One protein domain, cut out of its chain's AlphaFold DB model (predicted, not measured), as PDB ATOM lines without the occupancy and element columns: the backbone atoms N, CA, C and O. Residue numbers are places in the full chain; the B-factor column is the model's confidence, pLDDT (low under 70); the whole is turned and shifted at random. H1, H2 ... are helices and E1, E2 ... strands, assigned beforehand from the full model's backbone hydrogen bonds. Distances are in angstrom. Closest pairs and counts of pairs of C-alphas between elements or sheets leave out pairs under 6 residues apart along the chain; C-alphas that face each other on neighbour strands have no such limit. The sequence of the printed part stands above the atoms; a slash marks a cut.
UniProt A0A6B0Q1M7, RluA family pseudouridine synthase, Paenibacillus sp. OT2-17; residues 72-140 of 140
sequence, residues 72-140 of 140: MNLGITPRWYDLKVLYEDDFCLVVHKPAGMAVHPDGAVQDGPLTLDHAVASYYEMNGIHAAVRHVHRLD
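Overview. This is residues 72 to 140 of the 140 residues of the protein "RluA family pseudouridine synthase" of Paenibacillus sp. OT2-17 (UniProt A0A6B0Q1M7). The domain has little regular structure: long loops wrap round one helix, H1, with a small two-stranded hairpin, E1 and E2, to one side. The printed part has 69 residues, with two named strands and then one named helix, E1, E2, H1; these hold 18 residues, and the class is mixed. The whole is compact, with a radius of gyration of the C-alphas of 11.3 A, and rounded, spanning 30 by 25 by 21 A.

Arrangement. E1, residues 85 to 88, and E2, residues 93 to 95, form an antiparallel hairpin at 171 degrees. N 86 and O 94, 2.8 A apart, are within hydrogen-bond range. H1, residues 116 to 126, is apart from E1; in H1 every O i to N i+4 pair is within hydrogen-bond range.

Along the chain. E1 begins at C-alpha 85 (15.350, -2.580, 183.453) and spans 7.3 A; E2 spans 6.5 A. H1 spans 15.3 A, ending at C-alpha 126 (17.715, 6.978, 173.870).

Size, cuts and confidence. The farthest C-alphas, those of Asp 89 and Val 109, are 31.5 A apart. The printed part has no cut. The link E2 to H1 is long, with 20 residues. Residues 107 to 111 have pLDDT under 70.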
ATOM      1  N   MET A  72      13.986  -1.208 162.288       93.44
ATOM      2  CA  MET A  72      12.567  -0.864 162.257       93.44
ATOM      3  C   MET A  72      12.286   0.443 162.997       93.44
ATOM      4  O   MET A  72      12.966   0.794 163.961       93.44
ATOM      5  N   ASN A  73      11.223   1.131 162.577       94.31
ATOM      6  CA  ASN A  73      10.632   2.206 163.368       94.31
ATOM      7  C   ASN A  73      10.011   1.634 164.651       94.31
ATOM      8  O   ASN A  73       9.488   0.519 164.645       94.31
ATOM      9  N   LEU A  74       9.997   2.436 165.718       94.25
ATOM     10  CA  LEU A  74       9.503   2.040 167.044       94.25
ATOM     11  C   LEU A  74       8.028   1.609 167.040       94.25
ATOM     12  O   LEU A  74       7.610   0.822 167.884       94.25
ATOM     13  N   GLY A  75       7.245   2.099 166.073       92.62
ATOM     14  CA  GLY A  75       5.831   1.748 165.894       92.62
ATOM     15  C   GLY A  75       4.876   2.441 166.871       92.62
ATOM     16  O   GLY A  75       3.666   2.350 166.695       92.62
ATOM     17  N   ILE A  76       5.410   3.165 167.854       92.25
ATOM     18  CA  ILE A  76       4.678   3.968 168.834       92.25
ATOM     19  C   ILE A  76       5.493   5.227 169.160       92.25
ATOM     20  O   ILE A  76       6.721   5.215 169.065       92.25
ATOM     21  N   THR A  77       4.814   6.317 169.518       93.19
ATOM     22  CA  THR A  77       5.463   7.577 169.902       93.19
ATOM     23  C   THR A  77       6.249   7.399 171.209       93.19
ATOM     24  O   THR A  77       5.664   6.995 172.213       93.19
ATOM     25  N   PRO A  78       7.550   7.720 171.252       95.56
ATOM     26  CA  PRO A  78       8.326   7.725 172.489       95.56
ATOM     27  C   PRO A  78       7.771   8.708 173.520       95.56
ATOM     28  O   PRO A  78       7.497   9.866 173.200       95.56
ATOM     29  N   ARG A  79       7.635   8.277 174.778       95.38
ATOM     30  CA  ARG A  79       7.373   9.188 175.903       95.38
ATOM     31  C   ARG A  79       8.241   8.814 177.086       95.38
ATOM     32  O   ARG A  79       8.208   7.672 177.537       95.38
ATOM     33  N   TRP A  80       8.992   9.790 177.585       95.62
ATOM     34  CA  TRP A  80       9.953   9.561 178.652       95.62
ATOM     35  C   TRP A  80       9.279   9.077 179.941       95.62
ATOM     36  O   TRP A  80       8.276   9.636 180.394       95.62
ATOM     37  N   TYR A  81       9.870   8.041 180.525       95.44
ATOM     38  CA  TYR A  81       9.560   7.497 181.838       95.44
ATOM     39  C   TYR A  81      10.805   6.778 182.361       95.44
ATOM     40  O   TYR A  81      11.520   6.145 181.583       95.44
ATOM     41  N   ASP A  82      11.053   6.850 183.666       95.44
ATOM     42  CA  ASP A  82      12.185   6.164 184.290       95.44
ATOM     43  C   ASP A  82      11.928   4.647 184.371       95.44
ATOM     44  O   ASP A  82      11.258   4.146 185.280       95.44
ATOM     45  N   LEU A  83      12.393   3.908 183.360       95.19
ATOM     46  CA  LEU A  83      12.245   2.457 183.295       95.19
ATOM     47  C   LEU A  83      13.289   1.751 184.151       95.19
ATOM     48  O   LEU A  83      14.491   1.815 183.903       95.19
ATOM     49  N   LYS A  84      12.804   0.927 185.077       96.75
ATOM     50  CA  LYS A  84      13.646  -0.042 185.772       96.75
ATOM     51  C   LYS A  84      13.810  -1.305 184.922       96.75
ATOM     52  O   LYS A  84      12.945  -2.186 184.934       96.75
ATOM     53  N   VAL A  85      14.931  -1.388 184.208       97.06
ATOM     54  CA  VAL A  85      15.350  -2.580 183.453       97.06
ATOM     55  C   VAL A  85      15.808  -3.672 184.423       97.06
ATOM     56  O   VAL A  85      16.598  -3.424 185.333       97.06
ATOM     57  N   LEU A  86      15.268  -4.878 184.255       97.06
ATOM     58  CA  LEU A  86      15.608  -6.063 185.049       97.06
ATOM     59  C   LEU A  86      16.564  -6.994 184.299       97.06
ATOM     60  O   LEU A  86      17.390  -7.652 184.926       97.06
ATOM     61  N   TYR A  87      16.431  -7.060 182.975       97.38
ATOM     62  CA  TYR A  87      17.270  -7.860 182.090       97.38
ATOM     63  C   TYR A  87      17.193  -7.309 180.665       97.38
ATOM     64  O   TYR A  87      16.124  -6.869 180.240       97.38
ATOM     65  N   GLU A  88      18.299  -7.371 179.931       96.69
ATOM     66  CA  GLU A  88      18.358  -7.010 178.516       96.69
ATOM     67  C   GLU A  88      19.419  -7.853 177.798       96.69
ATOM     68  O   GLU A  88      20.549  -7.982 178.275       96.69
ATOM     69  N   ASP A  89      19.048  -8.410 176.646       95.00
ATOM     70  CA  ASP A  89      19.959  -8.973 175.651       95.00
ATOM     71  C   ASP A  89      19.517  -8.582 174.229       95.00
ATOM     72  O   ASP A  89      18.620  -7.762 174.041       95.00
ATOM     73  N   ASP A  90      20.147  -9.156 173.202       93.94
ATOM     74  CA  ASP A  90      19.818  -8.840 171.807       93.94
ATOM     75  C   ASP A  90      18.388  -9.232 171.387       93.94
ATOM     76  O   ASP A  90      17.913  -8.761 170.351       93.94
ATOM     77  N   PHE A  91      17.709 -10.102 172.140       92.69
ATOM     78  CA  PHE A  91      16.401 -10.655 171.784       92.69
ATOM     79  C   PHE A  91      15.261 -10.136 172.648       92.69
ATOM     80  O   PHE A  91      14.131 -10.047 172.160       92.69
ATOM     81  N   CYS A  92      15.509  -9.831 173.922       94.25
ATOM     82  CA  CYS A  92      14.457  -9.374 174.814       94.25
ATOM     83  C   CYS A  92      14.914  -8.339 175.838       94.25
ATOM     84  O   CYS A  92      16.044  -8.324 176.320       94.25
ATOM     85  N   LEU A  93      13.947  -7.503 176.204       96.19
ATOM     86  CA  LEU A  93      14.029  -6.529 177.276       96.19
ATOM     87  C   LEU A  93      12.973  -6.891 178.327       96.19
ATOM     88  O   LEU A  93      11.790  -7.039 178.009       96.19
ATOM     89  N   VAL A  94      13.392  -7.006 179.585       96.12
ATOM     90  CA  VAL A  94      12.512  -7.237 180.733       96.12
ATOM     91  C   VAL A  94      12.539  -6.000 181.615       96.12
ATOM     92  O   VAL A  94      13.585  -5.611 182.135       96.12
ATOM     93  N   VAL A  95      11.370  -5.399 181.821       95.38
ATOM     94  CA  VAL A  95      11.208  -4.181 182.623       95.38
ATOM     95  C   VAL A  95      10.250  -4.412 183.779       95.38
ATOM     96  O   VAL A  95       9.279  -5.164 183.677       95.38
ATOM     97  N   HIS A  96      10.506  -3.740 184.893       94.94
ATOM     98  CA  HIS A  96       9.595  -3.729 186.025       94.94
ATOM     99  C   HIS A  96       8.414  -2.789 185.738       94.94
ATOM    100  O   HIS A  96       8.562  -1.568 185.810       94.94
ATOM    101  N   LYS A  97       7.230  -3.351 185.453       94.19
ATOM    102  CA  LYS A  97       6.006  -2.565 185.225       94.19
ATOM    103  C   LYS A  97       5.528  -1.908 186.535       94.19
ATOM    104  O   LYS A  97       5.247  -2.627 187.495       94.19
ATOM    105  N   PRO A  98       5.373  -0.575 186.589       92.38
ATOM    106  CA  PRO A  98       4.741   0.100 187.719       92.38
ATOM    107  C   PRO A  98       3.267  -0.304 187.879       92.38
ATOM    108  O   PRO A  98       2.553  -0.507 186.894       92.38
ATOM    109  N   ALA A  99       2.787  -0.376 189.122       92.06
ATOM    110  CA  ALA A  99       1.368  -0.603 189.394       92.06
ATOM    111  C   ALA A  99       0.513   0.547 188.828       92.06
ATOM    112  O   ALA A  99       0.894   1.713 188.920       92.06
ATOM    113  N   GLY A 100      -0.637   0.217 188.236       90.50
ATOM    114  CA  GLY A 100      -1.545   1.198 187.629       90.50
ATOM    115  C   GLY A 100      -1.128   1.719 186.247       90.50
ATOM    116  O   GLY A 100      -1.866   2.499 185.655       90.50
ATOM    117  N   MET A 101       0.015   1.283 185.703       92.19
ATOM    118  CA  MET A 101       0.415   1.591 184.327       92.19
ATOM    119  C   MET A 101      -0.142   0.540 183.354       92.19
ATOM    120  O   MET A 101       0.077  -0.665 183.528       92.19
ATOM    121  N   ALA A 102      -0.833   1.001 182.308       92.50
ATOM    122  CA  ALA A 102      -1.259   0.155 181.194       92.50
ATOM    123  C   ALA A 102      -0.052  -0.287 180.352       92.50
ATOM    124  O   ALA A 102       0.933   0.444 180.230       92.50
ATOM    125  N   VAL A 103      -0.114  -1.480 179.759       92.50
ATOM    126  CA  VAL A 103       0.982  -2.002 178.922       92.50
ATOM    127  C   VAL A 103       0.991  -1.313 177.555       92.50
ATOM    128  O   VAL A 103       1.980  -0.684 177.189       92.50
ATOM    129  N   HIS A 104      -0.136  -1.354 176.851       90.81
ATOM    130  CA  HIS A 104      -0.307  -0.787 175.514       90.81
ATOM    131  C   HIS A 104      -1.442   0.246 175.498       90.81
ATOM    132  O   HIS A 104      -2.288   0.219 176.393       90.81
ATOM    133  N   PRO A 105      -1.466   1.169 174.520       89.00
ATOM    134  CA  PRO A 105      -2.561   2.125 174.370       89.00
ATOM    135  C   PRO A 105      -3.876   1.425 174.002       89.00
ATOM    136  O   PRO A 105      -3.889   0.567 173.122       89.00
ATOM    137  N   ASP A 106      -4.993   1.853 174.595       81.19
ATOM    138  CA  ASP A 106      -6.333   1.296 174.328       81.19
ATOM    139  C   ASP A 106      -6.989   1.825 173.026       81.19
ATOM    140  O   ASP A 106      -8.155   1.546 172.749       81.19
ATOM    141  N   GLY A 107      -6.278   2.610 172.205       69.88
ATOM    142  CA  GLY A 107      -6.817   3.159 170.957       69.88
ATOM    143  C   GLY A 107      -5.996   4.297 170.345       69.88
ATOM    144  O   GLY A 107      -4.981   4.720 170.887       69.88
ATOM    145  N   ALA A 108      -6.463   4.802 169.196       56.00
ATOM    146  CA  ALA A 108      -5.753   5.712 168.282       56.00
ATOM    147  C   ALA A 108      -5.619   7.177 168.751       56.00
ATOM    148  O   ALA A 108      -5.397   8.069 167.931       56.00
ATOM    149  N   VAL A 109      -5.785   7.462 170.044       61.16
ATOM    150  CA  VAL A 109      -5.586   8.823 170.550       61.16
ATOM    151  C   VAL A 109      -4.093   9.023 170.774       61.16
ATOM    152  O   VAL A 109      -3.512   8.457 171.696       61.16
ATOM    153  N   GLN A 110      -3.481   9.834 169.914       61.59
ATOM    154  CA  GLN A 110      -2.052  10.155 169.946       61.59
ATOM    155  C   GLN A 110      -1.619  10.795 171.286       61.59
ATOM    156  O   GLN A 110      -0.472  10.632 171.695       61.59
ATOM    157  N   ASP A 111      -2.571  11.407 172.006       68.25
ATOM    158  CA  ASP A 111      -2.421  12.016 173.340       68.25
ATOM    159  C   ASP A 111      -3.050  11.185 174.483       68.25
ATOM    160  O   ASP A 111      -3.475  11.720 175.509       68.25
ATOM    161  N   GLY A 112      -3.152   9.863 174.319       78.69
ATOM    162  CA  GLY A 112      -3.646   8.963 175.364       78.69
ATOM    163  C   GLY A 112      -2.783   8.945 176.642       78.69
ATOM    164  O   GLY A 112      -1.716   9.567 176.708       78.69
ATOM    165  N   PRO A 113      -3.210   8.227 177.697       88.69
ATOM    166  CA  PRO A 113      -2.391   8.043 178.894       88.69
ATOM    167  C   PRO A 113      -1.050   7.370 178.561       88.69
ATOM    168  O   PRO A 113      -0.936   6.604 177.605       88.69
ATOM    169  N   LEU A 114      -0.019   7.664 179.359       92.44
ATOM    170  CA  LEU A 114       1.281   7.004 179.237       92.44
ATOM    171  C   LEU A 114       1.118   5.498 179.486       92.44
ATOM    172  O   LEU A 114       0.527   5.092 180.486       92.44
ATOM    173  N   THR A 115       1.702   4.685 178.609       94.44
ATOM    174  CA  THR A 115       1.735   3.223 178.743       94.44
ATOM    175  C   THR A 115       3.172   2.721 178.727       94.44
ATOM    176  O   THR A 115       4.086   3.447 178.327       94.44
ATOM    177  N   LEU A 116       3.369   1.468 179.133       95.25
ATOM    178  CA  LEU A 116       4.685   0.837 179.146       95.25
ATOM    179  C   LEU A 116       5.325   0.819 177.751       95.25
ATOM    180  O   LEU A 116       6.513   1.097 177.632       95.25
ATOM    181  N   ASP A 117       4.543   0.580 176.695       95.12
ATOM    182  CA  ASP A 117       5.037   0.592 175.313       95.12
ATOM    183  C   ASP A 117       5.640   1.958 174.915       95.12
ATOM    184  O   ASP A 117       6.676   2.004 174.254       95.12
ATOM    185  N   HIS A 118       5.059   3.079 175.368       95.56
ATOM    186  CA  HIS A 118       5.620   4.415 175.113       95.56
ATOM    187  C   HIS A 118       6.950   4.635 175.851       95.56
ATOM    188  O   HIS A 118       7.882   5.230 175.302       95.56
ATOM    189  N   ALA A 119       7.030   4.157 177.096       96.56
ATOM    190  CA  ALA A 119       8.240   4.227 177.907       96.56
ATOM    191  C   ALA A 119       9.367   3.390 177.283       96.56
ATOM    192  O   ALA A 119      10.500   3.855 177.172       96.56
ATOM    193  N   VAL A 120       9.048   2.177 176.816       97.06
ATOM    194  CA  VAL A 120      10.001   1.297 176.123       97.06
ATOM    195  C   VAL A 120      10.453   1.921 174.805       97.06
ATOM    196  O   VAL A 120      11.641   1.882 174.500       97.06
ATOM    197  N   ALA A 121       9.558   2.574 174.058       96.88
ATOM    198  CA  ALA A 121       9.945   3.312 172.857       96.88
ATOM    199  C   ALA A 121      10.929   4.451 173.164       96.88
ATOM    200  O   ALA A 121      11.908   4.615 172.442       96.88
ATOM    201  N   SER A 122      10.723   5.195 174.255       97.38
ATOM    202  CA  SER A 122      11.683   6.213 174.707       97.38
ATOM    203  C   SER A 122      13.027   5.614 175.099       97.38
ATOM    204  O   SER A 122      14.061   6.171 174.740       97.38
ATOM    205  N   TYR A 123      13.032   4.465 175.774       97.94
ATOM    206  CA  TYR A 123      14.267   3.750 176.082       97.94
ATOM    207  C   TYR A 123      14.999   3.298 174.815       97.94
ATOM    208  O   TYR A 123      16.208   3.492 174.707       97.94
ATOM    209  N   TYR A 124      14.278   2.759 173.830       97.38
ATOM    210  CA  TYR A 124      14.861   2.370 172.548       97.38
ATOM    211  C   TYR A 124      15.462   3.564 171.806       97.38
ATOM    212  O   TYR A 124      16.597   3.478 171.346       97.38
ATOM    213  N   GLU A 125      14.753   4.693 171.744       97.19
ATOM    214  CA  GLU A 125      15.247   5.920 171.111       97.19
ATOM    215  C   GLU A 125      16.537   6.425 171.772       97.19
ATOM    216  O   GLU A 125      17.530   6.678 171.088       97.19
ATOM    217  N   MET A 126      16.558   6.497 173.106       96.62
ATOM    218  CA  MET A 126      17.715   6.978 173.870       96.62
ATOM    219  C   MET A 126      18.944   6.064 173.745       96.62
ATOM    220  O   MET A 126      20.069   6.551 173.844       96.62
ATOM    221  N   ASN A 127      18.744   4.764 173.511       96.06
ATOM    222  CA  ASN A 127      19.820   3.776 173.377       96.06
ATOM    223  C   ASN A 127      20.164   3.432 171.915       96.06
ATOM    224  O   ASN A 127      20.991   2.555 171.670       96.06
ATOM    225  N   GLY A 128      19.548   4.096 170.929       94.81
ATOM    226  CA  GLY A 128      19.784   3.810 169.508       94.81
ATOM    227  C   GLY A 128      19.307   2.418 169.070       94.81
ATOM    228  O   GLY A 128      19.854   1.830 168.135       94.81
ATOM    229  N   ILE A 129      18.301   1.864 169.748       95.12
ATOM    230  CA  ILE A 129      17.698   0.574 169.413       95.12
ATOM    231  C   ILE A 129      16.640   0.802 168.334       95.12
ATOM    232  O   ILE A 129      15.585   1.389 168.563       95.12
ATOM    233  N   HIS A 130      16.907   0.293 167.135       93.50
ATOM    234  CA  HIS A 130      16.007   0.418 165.989       93.50
ATOM    235  C   HIS A 130      15.118  -0.820 165.829       93.50
ATOM    236  O   HIS A 130      15.264  -1.579 164.871       93.50
ATOM    237  N   ALA A 131      14.217  -1.040 166.786       94.19
ATOM    238  CA  ALA A 131      13.269  -2.152 166.781       94.19
ATOM    239  C   ALA A 131      11.849  -1.669 167.095       94.19
ATOM    240  O   ALA A 131      11.656  -0.734 167.869       94.19
ATOM    241  N   ALA A 132      10.838  -2.328 166.527       94.25
ATOM    242  CA  ALA A 132       9.452  -2.052 166.891       94.25
ATOM    243  C   ALA A 132       9.167  -2.538 168.319       94.25
ATOM    244  O   ALA A 132       9.529  -3.662 168.676       94.25
ATOM    245  N   VAL A 133       8.468  -1.728 169.115       94.69
ATOM    246  CA  VAL A 133       8.035  -2.132 170.456       94.69
ATOM    247  C   VAL A 133       6.936  -3.182 170.331       94.69
ATOM    248  O   VAL A 133       5.897  -2.954 169.710       94.69
ATOM    249  N   ARG A 134       7.188  -4.368 170.891       92.75
ATOM    250  CA  ARG A 134       6.249  -5.494 170.907       92.75
ATOM    251  C   ARG A 134       6.326  -6.190 172.256       92.75
ATOM    252  O   ARG A 134       7.303  -6.880 172.538       92.75
ATOM    253  N   HIS A 135       5.299  -6.029 173.082       91.25
ATOM    254  CA  HIS A 135       5.197  -6.794 174.317       91.25
ATOM    255  C   HIS A 135       4.854  -8.258 173.997       91.25
ATOM    256  O   HIS A 135       3.968  -8.546 173.193       91.25
ATOM    257  N   VAL A 136       5.569  -9.198 174.619       89.44
ATOM    258  CA  VAL A 136       5.324 -10.641 174.434       89.44
ATOM    259  C   VAL A 136       4.128 -11.096 175.274       89.44
ATOM    260  O   VAL A 136       3.282 -11.857 174.812       89.44
ATOM    261  N   HIS A 137       4.031 -10.579 176.500       83.00
ATOM    262  CA  HIS A 137       2.933 -10.823 177.428       83.00
ATOM    263  C   HIS A 137       2.567  -9.525 178.152       83.00
ATOM    264  O   HIS A 137       3.416  -8.651 178.335       83.00
ATOM    265  N   ARG A 138       1.302  -9.404 178.568       78.75
ATOM    266  CA  ARG A 138       0.815  -8.280 179.377       78.75
ATOM    267  C   ARG A 138       0.604  -8.717 180.823       78.75
ATOM    268  O   ARG A 138       0.139  -9.824 181.077       78.75
ATOM    269  N   LEU A 139       0.949  -7.823 181.742       75.56
ATOM    270  CA  LEU A 139       0.527  -7.869 183.136       75.56
ATOM    271  C   LEU A 139      -0.623  -6.877 183.272       75.56
ATOM    272  O   LEU A 139      -0.432  -5.698 182.947       75.56
ATOM    273  N   ASP A 140      -1.777  -7.354 183.722       71.00
ATOM    274  CA  ASP A 140      -2.928  -6.505 184.031       71.00
ATOM    275  C   ASP A 140      -2.673  -5.744 185.340       71.00
ATOM    276  O   ASP A 140      -2.446  -6.395 186.383       71.00
TER     277      ASP A 140